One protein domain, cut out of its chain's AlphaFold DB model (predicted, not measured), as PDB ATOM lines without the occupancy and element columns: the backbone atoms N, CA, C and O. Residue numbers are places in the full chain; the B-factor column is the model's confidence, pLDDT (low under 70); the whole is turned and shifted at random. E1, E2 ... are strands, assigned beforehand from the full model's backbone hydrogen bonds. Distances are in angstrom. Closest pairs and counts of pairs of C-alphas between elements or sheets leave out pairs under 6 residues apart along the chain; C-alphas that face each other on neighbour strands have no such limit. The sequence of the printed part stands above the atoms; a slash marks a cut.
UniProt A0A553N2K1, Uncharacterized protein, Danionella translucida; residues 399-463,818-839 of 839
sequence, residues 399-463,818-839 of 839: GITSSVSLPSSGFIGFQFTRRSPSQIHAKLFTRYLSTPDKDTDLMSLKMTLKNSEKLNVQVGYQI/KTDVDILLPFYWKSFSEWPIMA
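Overview. This is residues 399 to 463 and 818 to 839 of the 839 residues of an uncharacterized protein of Danionella translucida (UniProt A0A553N2K1). Picture a single twisted sheet of six strands, laid side by side in a zigzag, with no named helix over either face. A tail with no named element, residues 825 to 839, runs on from the edge strand E6 past one end of the strands. The printed part has 87 residues, and its six named strands follow each other along the chain in the sheet's order, E1 - E2 - E3 - E4 - E5 - E6, all antiparallel. The class is all strand; the whole is loose, with a radius of gyration of the C-alphas of 16.0 A, and spans 51 by 24 by 23 A.

Arrangement. Begin with E1, residues 399 to 406, an edge strand, and E2, residues 410 to 420; they form a hairpin at 172 degrees, where N 402 and O 414 are 2.9 A apart. E3, residues 423 to 432, makes the next hairpin with E2, with N 415 and O 427 at 2.9 A. Next look for E4, residues 435 to 450, which bends by 66 degrees at residue 443; in its hairpin with E3, N 426 and O 445 are 2.9 A apart. E5, residues 454 to 461, forms a hairpin with E4, with N 446 and O 458 at 2.9 A. E1 to E5 are a meander, each strand the antiparallel neighbour of the one before. Beyond the cut, E6, residues 818 to 824, is the other edge strand, antiparallel to E5, with N 457 and O 821 at 2.9 A. E1 and E6 are apart.

Along the chain. Find C-alpha 399 at (24.596, 26.968, -50.052); from there E1 runs 23.9 A. E2 covers 31.4 A, E3 28.5 A and E4 34.9 A. E5 covers 22.6 A, and E6 19.7 A to C-alpha 824 at (25.382, 2.208, -40.122).

Size, cuts and confidence. The C-alphas farthest apart, Ser 408 and Phe 827, are 50.7 A apart. Residues 464 to 817 are not printed, and C-alphas 463 and 818 are 11.1 A apart across the cut. The four links printed whole are tight. Mean pLDDT of the printed part is 75.8; 24 residues are under 70, among them 823 to 839.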
ATOM      1  N   GLY A 399      23.220  26.872 -50.537       83.44
ATOM      2  CA  GLY A 399      24.596  26.968 -50.052       83.44
ATOM      3  C   GLY A 399      25.124  28.365 -49.738       83.44
ATOM      4  O   GLY A 399      24.453  29.375 -49.919       83.44
ATOM      5  N   ILE A 400      26.366  28.385 -49.261       87.62
ATOM      6  CA  ILE A 400      27.091  29.590 -48.859       87.62
ATOM      7  C   ILE A 400      28.496  29.522 -49.448       87.62
ATOM      8  O   ILE A 400      29.160  28.485 -49.396       87.62
ATOM      9  N   THR A 401      28.966  30.644 -49.972       90.56
ATOM     10  CA  THR A 401      30.351  30.845 -50.384       90.56
ATOM     11  C   THR A 401      30.915  32.067 -49.679       90.56
ATOM     12  O   THR A 401      30.234  33.074 -49.499       90.56
ATOM     13  N   SER A 402      32.161  31.963 -49.243       91.00
ATOM     14  CA  SER A 402      32.909  33.072 -48.664       91.00
ATOM     15  C   SER A 402      34.353  32.952 -49.105       91.00
ATOM     16  O   SER A 402      34.912  31.860 -49.082       91.00
ATOM     17  N   SER A 403      34.970  34.043 -49.531       89.56
ATOM     18  CA  SER A 403      36.368  34.028 -49.936       89.56
ATOM     19  C   SER A 403      37.064  35.331 -49.622       89.56
ATOM     20  O   SER A 403      36.464  36.404 -49.676       89.56
ATOM     21  N   VAL A 404      38.359  35.216 -49.368       87.12
ATOM     22  CA  VAL A 404      39.281  36.327 -49.193       87.12
ATOM     23  C   VAL A 404      40.434  36.128 -50.168       87.12
ATOM     24  O   VAL A 404      41.020  35.047 -50.237       87.12
ATOM     25  N   SER A 405      40.761  37.165 -50.927       84.38
ATOM     26  CA  SER A 405      41.863  37.164 -51.878       84.38
ATOM     27  C   SER A 405      42.777  38.346 -51.620       84.38
ATOM     28  O   SER A 405      42.323  39.481 -51.507       84.38
ATOM     29  N   LEU A 406      44.071  38.062 -51.529       78.62
ATOM     30  CA  LEU A 406      45.138  39.045 -51.488       78.62
ATOM     31  C   LEU A 406      46.038  38.757 -52.697       78.62
ATOM     32  O   LEU A 406      46.722  37.730 -52.680       78.62
ATOM     33  N   PRO A 407      46.095  39.614 -53.731       74.75
ATOM     34  CA  PRO A 407      46.910  39.364 -54.923       74.75
ATOM     35  C   PRO A 407      48.380  39.081 -54.597       74.75
ATOM     36  O   PRO A 407      49.021  38.263 -55.246       74.75
ATOM     37  N   SER A 408      48.910  39.692 -53.533       66.56
ATOM     38  CA  SER A 408      50.283  39.469 -53.082       66.56
ATOM     39  C   SER A 408      50.503  38.139 -52.351       66.56
ATOM     40  O   SER A 408      51.639  37.664 -52.292       66.56
ATOM     41  N   SER A 409      49.468  37.580 -51.712       65.62
ATOM     42  CA  SER A 409      49.612  36.580 -50.635       65.62
ATOM     43  C   SER A 409      48.748  35.325 -50.809       65.62
ATOM     44  O   SER A 409      48.924  34.370 -50.059       65.62
ATOM     45  N   GLY A 410      47.858  35.297 -51.803       75.25
ATOM     46  CA  GLY A 410      47.060  34.129 -52.172       75.25
ATOM     47  C   GLY A 410      45.561  34.285 -51.917       75.25
ATOM     48  O   GLY A 410      45.043  35.362 -51.623       75.25
ATOM     49  N   PHE A 411      44.845  33.177 -52.072       84.75
ATOM     50  CA  PHE A 411      43.387  33.110 -52.000       84.75
ATOM     51  C   PHE A 411      42.960  32.041 -50.998       84.75
ATOM     52  O   PHE A 411      43.528  30.950 -50.998       84.75
ATOM     53  N   ILE A 412      41.938  32.310 -50.188       85.94
ATOM     54  CA  ILE A 412      41.271  31.304 -49.355       85.94
ATOM     55  C   ILE A 412      39.772  31.403 -49.607       85.94
ATOM     56  O   ILE A 412      39.177  32.468 -49.451       85.94
ATOM     57  N   GLY A 413      39.162  30.283 -49.974       86.31
ATOM     58  CA  GLY A 413      37.731  30.158 -50.190       86.31
ATOM     59  C   GLY A 413      37.132  29.070 -49.313       86.31
ATOM     60  O   GLY A 413      37.715  28.007 -49.115       86.31
ATOM     61  N   PHE A 414      35.937  29.333 -48.812       88.38
ATOM     62  CA  PHE A 414      35.044  28.368 -48.202       88.38
ATOM     63  C   PHE A 414      33.795  28.248 -49.067       88.38
ATOM     64  O   PHE A 414      33.190  29.244 -49.466       88.38
ATOM     65  N   GLN A 415      33.392  27.014 -49.334       90.44
ATOM     66  CA  GLN A 415      32.175  26.713 -50.062       90.44
ATOM     67  C   GLN A 415      31.418  25.611 -49.336       90.44
ATOM     68  O   GLN A 415      31.952  24.530 -49.109       90.44
ATOM     69  N   PHE A 416      30.153  25.871 -49.038       87.62
ATOM     70  CA  PHE A 416      29.181  24.898 -48.568       87.62
ATOM     71  C   PHE A 416      28.063  24.784 -49.599       87.62
ATOM     72  O   PHE A 416      27.474  25.784 -50.002       87.62
ATOM     73  N   THR A 417      27.759  23.565 -50.032       87.88
ATOM     74  CA  THR A 417      26.739  23.289 -51.046       87.88
ATOM     75  C   THR A 417      25.925  22.058 -50.680       87.88
ATOM     76  O   THR A 417      26.468  20.984 -50.400       87.88
ATOM     77  N   ARG A 418      24.602  22.195 -50.743       83.19
ATOM     78  CA  ARG A 418      23.661  21.078 -50.735       83.19
ATOM     79  C   ARG A 418      23.407  20.667 -52.184       83.19
ATOM     80  O   ARG A 418      22.690  21.352 -52.903       83.19
ATOM     81  N   ARG A 419      24.027  19.568 -52.631       81.69
ATOM     82  CA  ARG A 419      23.885  19.088 -54.023       81.69
ATOM     83  C   ARG A 419      22.570  18.348 -54.250       81.69
ATOM     84  O   ARG A 419      22.003  18.422 -55.333       81.69
ATOM     85  N   SER A 420      22.099  17.633 -53.232       82.12
ATOM     86  CA  SER A 420      20.789  16.983 -53.205       82.12
ATOM     87  C   SER A 420      20.285  16.895 -51.759       82.12
ATOM     88  O   SER A 420      21.046  17.161 -50.821       82.12
ATOM     89  N   PRO A 421      19.029  16.477 -51.520       79.31
ATOM     90  CA  PRO A 421      18.530  16.262 -50.166       79.31
ATOM     91  C   PRO A 421      19.356  15.278 -49.325       79.31
ATOM     92  O   PRO A 421      19.343  15.387 -48.102       79.31
ATOM     93  N   SER A 422      20.098  14.371 -49.966       79.94
ATOM     94  CA  SER A 422      20.915  13.311 -49.363       79.94
ATOM     95  C   SER A 422      22.430  13.527 -49.505       79.94
ATOM     96  O   SER A 422      23.209  12.655 -49.107       79.94
ATOM     97  N   GLN A 423      22.870  14.664 -50.066       84.06
ATOM     98  CA  GLN A 423      24.287  14.967 -50.297       84.06
ATOM     99  C   GLN A 423      24.660  16.396 -49.903       84.06
ATOM    100  O   GLN A 423      24.171  17.374 -50.476       84.06
ATOM    101  N   ILE A 424      25.618  16.495 -48.982       83.25
ATOM    102  CA  ILE A 424      26.209  17.755 -48.531       83.25
ATOM    103  C   ILE A 424      27.696  17.744 -48.871       83.25
ATOM    104  O   ILE A 424      28.398  16.750 -48.655       83.25
ATOM    105  N   HIS A 425      28.174  18.861 -49.409       87.88
ATOM    106  CA  HIS A 425      29.575  19.066 -49.728       87.88
ATOM    107  C   HIS A 425      30.052  20.407 -49.184       87.88
ATOM    108  O   HIS A 425      29.498  21.452 -49.529       87.88
ATOM    109  N   ALA A 426      31.100  20.370 -48.369       84.94
ATOM    110  CA  ALA A 426      31.809  21.548 -47.907       84.94
ATOM    111  C   ALA A 426      33.288  21.432 -48.276       84.94
ATOM    112  O   ALA A 426      33.877  20.358 -48.150       84.94
ATOM    113  N   LYS A 427      33.902  22.527 -48.711       88.12
ATOM    114  CA  LYS A 427      35.340  22.584 -48.950       88.12
ATOM    115  C   LYS A 427      35.923  23.918 -48.508       88.12
ATOM    116  O   LYS A 427      35.322  24.972 -48.703       88.12
ATOM    117  N   LEU A 428      37.107  23.840 -47.922       83.06
ATOM    118  CA  LEU A 428      38.020  24.944 -47.700       83.06
ATOM    119  C   LEU A 428      39.156  24.770 -48.706       83.06
ATOM    120  O   LEU A 428      39.790  23.716 -48.729       83.06
ATOM    121  N   PHE A 429      39.405  25.769 -49.540       86.62
ATOM    122  CA  PHE A 429      40.343  25.669 -50.652       86.62
ATOM    123  C   PHE A 429      41.177  26.936 -50.803       86.62
ATOM    124  O   PHE A 429      40.808  28.012 -50.335       86.62
ATOM    125  N   THR A 430      42.317  26.800 -51.468       85.25
ATOM    126  CA  THR A 430      43.212  27.899 -51.825       85.25
ATOM    127  C   THR A 430      43.491  27.896 -53.325       85.25
ATOM    128  O   THR A 430      43.301  26.877 -53.989       85.25
ATOM    129  N   ARG A 431      43.933  29.030 -53.871       84.19
ATOM    130  CA  ARG A 431      44.443  29.136 -55.244       84.19
ATOM    131  C   ARG A 431      45.855  29.682 -55.181       84.19
ATOM    132  O   ARG A 431      46.091  30.727 -54.571       84.19
ATOM    133  N   TYR A 432      46.783  28.961 -55.794       72.38
ATOM    134  CA  TYR A 432      48.166  29.400 -55.897       72.38
ATOM    135  C   TYR A 432      48.313  30.429 -57.010       72.38
ATOM    136  O   TYR A 432      47.651  30.331 -58.039       72.38
ATOM    137  N   LEU A 433      49.252  31.360 -56.842       66.88
ATOM    138  CA  LEU A 433      49.620  32.317 -57.891       66.88
ATOM    139  C   LEU A 433      50.097  31.622 -59.176       66.88
ATOM    140  O   LEU A 433      49.875  32.134 -60.266       66.88
ATOM    141  N   SER A 434      50.714  30.444 -59.053       71.94
ATOM    142  CA  SER A 434      51.149  29.625 -60.189       71.94
ATOM    143  C   SER A 434      49.997  28.945 -60.937       71.94
ATOM    144  O   SER A 434      50.165  28.582 -62.097       71.94
ATOM    145  N   THR A 435      48.838  28.758 -60.295       74.69
ATOM    146  CA  THR A 435      47.647  28.127 -60.888       74.69
ATOM    147  C   THR A 435      46.371  28.830 -60.397       74.69
ATOM    148  O   THR A 435      45.614  28.246 -59.613       74.69
ATOM    149  N   PRO A 436      46.125  30.084 -60.818       71.88
ATOM    150  CA  PRO A 436      45.036  30.904 -60.285       71.88
ATOM    151  C   PRO A 436      43.646  30.327 -60.593       71.88
ATOM    152  O   PRO A 436      42.719  30.531 -59.816       71.88
ATOM    153  N   ASP A 437      43.515  29.536 -61.660       79.50
ATOM    154  CA  ASP A 437      42.246  28.922 -62.075       79.50
ATOM    155  C   ASP A 437      41.964  27.570 -61.402       79.50
ATOM    156  O   ASP A 437      40.916  26.960 -61.629       79.50
ATOM    157  N   LYS A 438      42.891  27.066 -60.576       82.94
ATOM    158  CA  LYS A 438      42.784  25.739 -59.964       82.94
ATOM    159  C   LYS A 438      42.617  25.828 -58.453       82.94
ATOM    160  O   LYS A 438      43.551  26.164 -57.723       82.94
ATOM    161  N   ASP A 439      41.439  25.429 -57.983       85.75
ATOM    162  CA  ASP A 439      41.181  25.229 -56.559       85.75
ATOM    163  C   ASP A 439      42.018  24.049 -56.031       85.75
ATOM    164  O   ASP A 439      41.970  22.938 -56.567       85.75
ATOM    165  N   THR A 440      42.771  24.285 -54.957       84.56
ATOM    166  CA  THR A 440      43.439  23.245 -54.167       84.56
ATOM    167  C   THR A 440      42.731  23.108 -52.827       84.56
ATOM    168  O   THR A 440      42.746  24.035 -52.018       84.56
ATOM    169  N   ASP A 441      42.115  21.955 -52.582       83.31
ATOM    170  CA  ASP A 441      41.378  21.697 -51.347       83.31
ATOM    171  C   ASP A 441      42.347  21.564 -50.155       83.31
ATOM    172  O   ASP A 441      43.175  20.656 -50.096       83.31
ATOM    173  N   LEU A 442      42.225  22.469 -49.181       79.75
ATOM    174  CA  LEU A 442      42.893  22.380 -47.878       79.75
ATOM    175  C   LEU A 442      42.210  21.324 -47.012       79.75
ATOM    176  O   LEU A 442      42.857  20.500 -46.362       79.75
ATOM    177  N   MET A 443      40.879  21.367 -47.018       78.81
ATOM    178  CA  MET A 443      40.016  20.425 -46.334       78.81
ATOM    179  C   MET A 443      38.717  20.272 -47.116       78.81
ATOM    180  O   MET A 443      38.125  21.256 -47.550       78.81
ATOM    181  N   SER A 444      38.240  19.044 -47.258       86.69
ATOM    182  CA  SER A 444      36.969  18.756 -47.913       86.69
ATOM    183  C   SER A 444      36.150  17.814 -47.048       86.69
ATOM    184  O   SER A 444      36.657  16.781 -46.620       86.69
ATOM    185  N   LEU A 445      34.878  18.127 -46.850       83.12
ATOM    186  CA  LEU A 445      33.893  17.263 -46.226       83.12
ATOM    187  C   LEU A 445      32.840  16.891 -47.270       83.12
ATOM    188  O   LEU A 445      32.204  17.750 -47.883       83.12
ATOM    189  N   LYS A 446      32.628  15.594 -47.462       86.38
ATOM    190  CA  LYS A 446      31.525  15.069 -48.263       86.38
ATOM    191  C   LYS A 446      30.725  14.101 -47.411       86.38
ATOM    192  O   LYS A 446      31.265  13.112 -46.926       86.38
ATOM    193  N   MET A 447      29.442  14.391 -47.250       82.69
ATOM    194  CA  MET A 447      28.497  13.534 -46.543       82.69
ATOM    195  C   MET A 447      27.450  13.030 -47.531       82.69
ATOM    196  O   MET A 447      26.915  13.799 -48.334       82.69
ATOM    197  N   THR A 448      27.184  11.728 -47.527       84.38
ATOM    198  CA  THR A 448      26.218  11.101 -48.436       84.38
ATOM    199  C   THR A 448      25.424  10.024 -47.711       84.38
ATOM    200  O   THR A 448      26.003   9.084 -47.172       84.38
ATOM    201  N   LEU A 449      24.098  10.142 -47.739       80.31
ATOM    202  CA  LEU A 449      23.174   9.089 -47.318       80.31
ATOM    203  C   LEU A 449      23.048   8.063 -48.457       80.31
ATOM    204  O   LEU A 449      22.459   8.354 -49.498       80.31
ATOM    205  N   LYS A 450      23.638   6.875 -48.289       72.31
ATOM    206  CA  LYS A 450      23.543   5.757 -49.243       72.31
ATOM    207  C   LYS A 450      22.334   4.894 -48.876       72.31
ATOM    208  O   LYS A 450      22.353   4.236 -47.839       72.31
ATOM    209  N   ASN A 451      21.304   4.902 -49.728       68.00
ATOM    210  CA  ASN A 451      20.088   4.079 -49.607       68.00
ATOM    211  C   ASN A 451      19.402   4.140 -48.229       68.00
ATOM    212  O   ASN A 451      18.789   3.167 -47.812       68.00
ATOM    213  N   SER A 452      19.533   5.252 -47.497       63.59
ATOM    214  CA  SER A 452      18.971   5.438 -46.148       63.59
ATOM    215  C   SER A 452      19.510   4.515 -45.042       63.59
ATOM    216  O   SER A 452      19.173   4.728 -43.886       63.59
ATOM    217  N   GLU A 453      20.386   3.557 -45.356       64.50
ATOM    218  CA  GLU A 453      20.967   2.598 -44.399       64.50
ATOM    219  C   GLU A 453      22.335   3.032 -43.865       64.50
ATOM    220  O   GLU A 453      22.748   2.643 -42.771       64.50
ATOM    221  N   LYS A 454      23.087   3.794 -44.669       72.75
ATOM    222  CA  LYS A 454      24.489   4.121 -44.383       72.75
ATOM    223  C   LYS A 454      24.757   5.597 -44.607       72.75
ATOM    224  O   LYS A 454      24.520   6.116 -45.700       72.75
ATOM    225  N   LEU A 455      25.322   6.264 -43.605       75.94
ATOM    226  CA  LEU A 455      25.938   7.573 -43.780       75.94
ATOM    227  C   LEU A 455      27.411   7.378 -44.139       75.94
ATOM    228  O   LEU A 455      28.199   6.893 -43.332       75.94
ATOM    229  N   ASN A 456      27.789   7.801 -45.340       80.94
ATOM    230  CA  ASN A 456      29.183   7.882 -45.747       80.94
ATOM    231  C   ASN A 456      29.713   9.294 -45.468       80.94
ATOM    232  O   ASN A 456      29.175  10.272 -45.995       80.94
ATOM    233  N   VAL A 457      30.763   9.388 -44.653       78.94
ATOM    234  CA  VAL A 457      31.462  10.634 -44.324       78.94
ATOM    235  C   VAL A 457      32.890  10.545 -44.840       78.94
ATOM    236  O   VAL A 457      33.691   9.743 -44.365       78.94
ATOM    237  N   GLN A 458      33.220  11.400 -45.802       81.50
ATOM    238  CA  GLN A 458      34.562  11.514 -46.361       81.50
ATOM    239  C   GLN A 458      35.170  12.849 -45.962       81.50
ATOM    240  O   GLN A 458      34.621  13.906 -46.275       81.50
ATOM    241  N   VAL A 459      36.328  12.785 -45.312       80.81
ATOM    242  CA  VAL A 459      37.123  13.951 -44.931       80.81
ATOM    243  C   VAL A 459      38.460  13.880 -45.662       80.81
ATOM    244  O   VAL A 459      39.250  12.966 -45.435       80.81
ATOM    245  N   GLY A 460      38.699  14.828 -46.561       80.19
ATOM    246  CA  GLY A 460      39.986  15.048 -47.225       80.19
ATOM    247  C   GLY A 460      40.734  16.191 -46.552       80.19
ATOM    248  O   GLY A 460      40.102  17.157 -46.125       80.19
ATOM    249  N   TYR A 461      42.056  16.083 -46.430       78.56
ATOM    250  CA  TYR A 461      42.888  17.105 -45.793       78.56
ATOM    251  C   TYR A 461      44.301  17.152 -46.387       78.56
ATOM    252  O   TYR A 461      44.903  16.116 -46.680       78.56
ATOM    253  N   GLN A 462      44.856  18.361 -46.526       73.38
ATOM    254  CA  GLN A 462      46.198  18.589 -47.066       73.38
ATOM    255  C   GLN A 462      47.014  19.538 -46.172       73.38
ATOM    256  O   GLN A 462      47.010  20.755 -46.336       73.38
ATOM    257  N   ILE A 463      47.729  18.966 -45.201       63.16
ATOM    258  CA  ILE A 463      48.320  19.728 -44.084       63.16
ATOM    259  C   ILE A 463      49.607  20.434 -44.467       63.16
ATOM    260  O   ILE A 463      49.904  21.482 -43.900       63.16
ATOM    261  N   LYS A 818      43.205  11.361 -46.568       82.31
ATOM    262  CA  LYS A 818      41.768  11.092 -46.584       82.31
ATOM    263  C   LYS A 818      41.388  10.109 -45.488       82.31
ATOM    264  O   LYS A 818      42.039   9.073 -45.347       82.31
ATOM    265  N   THR A 819      40.289  10.406 -44.814       78.62
ATOM    266  CA  THR A 819      39.550   9.510 -43.925       78.62
ATOM    267  C   THR A 819      38.174   9.246 -44.541       78.62
ATOM    268  O   THR A 819      37.475  10.187 -44.917       78.62
ATOM    269  N   ASP A 820      37.784   7.979 -44.645       79.25
ATOM    270  CA  ASP A 820      36.462   7.533 -45.094       79.25
ATOM    271  C   ASP A 820      35.811   6.714 -43.973       79.25
ATOM    272  O   ASP A 820      36.432   5.787 -43.444       79.25
ATOM    273  N   VAL A 821      34.594   7.087 -43.583       76.44
ATOM    274  CA  VAL A 821      33.828   6.438 -42.515       76.44
ATOM    275  C   VAL A 821      32.451   6.071 -43.050       76.44
ATOM    276  O   VAL A 821      31.695   6.941 -43.483       76.44
ATOM    277  N   ASP A 822      32.111   4.786 -42.987       74.19
ATOM    278  CA  ASP A 822      30.770   4.279 -43.269       74.19
ATOM    279  C   ASP A 822      30.055   3.987 -41.934       74.19
ATOM    280  O   ASP A 822      30.373   3.020 -41.242       74.19
ATOM    281  N   ILE A 823      29.091   4.835 -41.559       69.94
ATOM    282  CA  ILE A 823      28.287   4.698 -40.336       69.94
ATOM    283  C   ILE A 823      26.966   4.009 -40.686       69.94
ATOM    284  O   ILE A 823      26.201   4.515 -41.509       69.94
ATOM    285  N   LEU A 824      26.689   2.868 -40.051       66.75
ATOM    286  CA  LEU A 824      25.382   2.208 -40.122       66.75
ATOM    287  C   LEU A 824      24.356   3.039 -39.344       66.75
ATOM    288  O   LEU A 824      24.593   3.390 -38.187       66.75
ATOM    289  N   LEU A 825      23.236   3.374 -39.979       63.25
ATOM    290  CA  LEU A 825      22.184   4.169 -39.357       63.25
ATOM    291  C   LEU A 825      21.166   3.254 -38.659       63.25
ATOM    292  O   LEU A 825      20.773   2.241 -39.234       63.25
ATOM    293  N   PRO A 826      20.710   3.594 -37.441       51.47
ATOM    294  CA  PRO A 826      19.727   2.787 -36.714       51.47
ATOM    295  C   PRO A 826      18.286   2.939 -37.246       51.47
ATOM    296  O   PRO A 826      17.388   2.237 -36.791       51.47
ATOM    297  N   PHE A 827      18.055   3.844 -38.202       60.84
ATOM    298  CA  PHE A 827      16.767   4.156 -38.836       60.84
ATOM    299  C   PHE A 827      16.986   4.607 -40.291       60.84
ATOM    300  O   PHE A 827      18.073   5.059 -40.659       60.84
ATOM    301  N   TYR A 828      15.945   4.500 -41.118       63.84
ATOM    302  CA  TYR A 828      15.993   4.879 -42.529       63.84
ATOM    303  C   TYR A 828      15.679   6.368 -42.715       63.84
ATOM    304  O   TYR A 828      14.537   6.783 -42.528       63.84
ATOM    305  N   TRP A 829      16.662   7.159 -43.151       64.75
ATOM    306  CA  TRP A 829      16.457   8.563 -43.538       64.75
ATOM    307  C   TRP A 829      16.686   8.786 -45.025       64.75
ATOM    308  O   TRP A 829      17.747   8.441 -45.556       64.75
ATOM    309  N   LYS A 830      15.715   9.381 -45.723       65.31
ATOM    310  CA  LYS A 830      15.819   9.643 -47.170       65.31
ATOM    311  C   LYS A 830      16.497  10.977 -47.466       65.31
ATOM    312  O   LYS A 830      17.073  11.146 -48.543       65.31
ATOM    313  N   SER A 831      16.501  11.899 -46.505       68.00
ATOM    314  CA  SER A 831      17.140  13.206 -46.640       68.00
ATOM    315  C   SER A 831      17.739  13.716 -45.328       68.00
ATOM    316  O   SER A 831      17.292  13.368 -44.241       68.00
ATOM    317  N   PHE A 832      18.723  14.615 -45.426       66.19
ATOM    318  CA  PHE A 832      19.239  15.360 -44.271       66.19
ATOM    319  C   PHE A 832      18.197  16.316 -43.659       66.19
ATOM    320  O   PHE A 832      18.417  16.812 -42.562       66.19
ATOM    321  N   SER A 833      17.072  16.569 -44.342       64.56
ATOM    322  CA  SER A 833      15.939  17.341 -43.808       64.56
ATOM    323  C   SER A 833      15.039  16.524 -42.876       64.56
ATOM    324  O   SER A 833      14.350  17.108 -42.051       64.56
ATOM    325  N   GLU A 834      15.046  15.195 -43.005       59.69
ATOM    326  CA  GLU A 834      14.331  14.258 -42.121       59.69
ATOM    327  C   GLU A 834      15.163  13.857 -40.895       59.69
ATOM    328  O   GLU A 834      14.674  13.155 -40.010       59.69
ATOM    329  N   TRP A 835      16.433  14.270 -40.848       55.66
ATOM    330  CA  TRP A 835      17.298  14.012 -39.708       55.66
ATOM    331  C   TRP A 835      16.732  14.768 -38.494       55.66
ATOM    332  O   TRP A 835      16.507  15.975 -38.601       55.66
ATOM    333  N   PRO A 836      16.494  14.109 -37.346       47.88
ATOM    334  CA  PRO A 836      15.952  14.763 -36.170       47.88
ATOM    335  C   PRO A 836      16.893  15.888 -35.752       47.88
ATOM    336  O   PRO A 836      18.053  15.654 -35.405       47.88
ATOM    337  N   ILE A 837      16.386  17.116 -35.805       39.22
ATOM    338  CA  ILE A 837      17.020  18.257 -35.161       39.22
ATOM    339  C   ILE A 837      16.914  17.946 -33.668       39.22
ATOM    340  O   ILE A 837      15.831  18.033 -33.094       39.22
ATOM    341  N   MET A 838      17.998  17.442 -33.077       33.97
ATOM    342  CA  MET A 838      18.055  17.198 -31.639       33.97
ATOM    343  C   MET A 838      17.925  18.556 -30.950       33.97
ATOM    344  O   MET A 838      18.832  19.381 -31.058       33.97
ATOM    345  N   ALA A 839      16.755  18.786 -30.351       28.92
ATOM    346  CA  ALA A 839      16.493  19.892 -29.440       28.92
ATOM    347  C   ALA A 839      17.362  19.784 -28.183       28.92
ATOM    348  O   ALA A 839      17.633  18.634 -27.755       28.92
TER     349      ALA A 839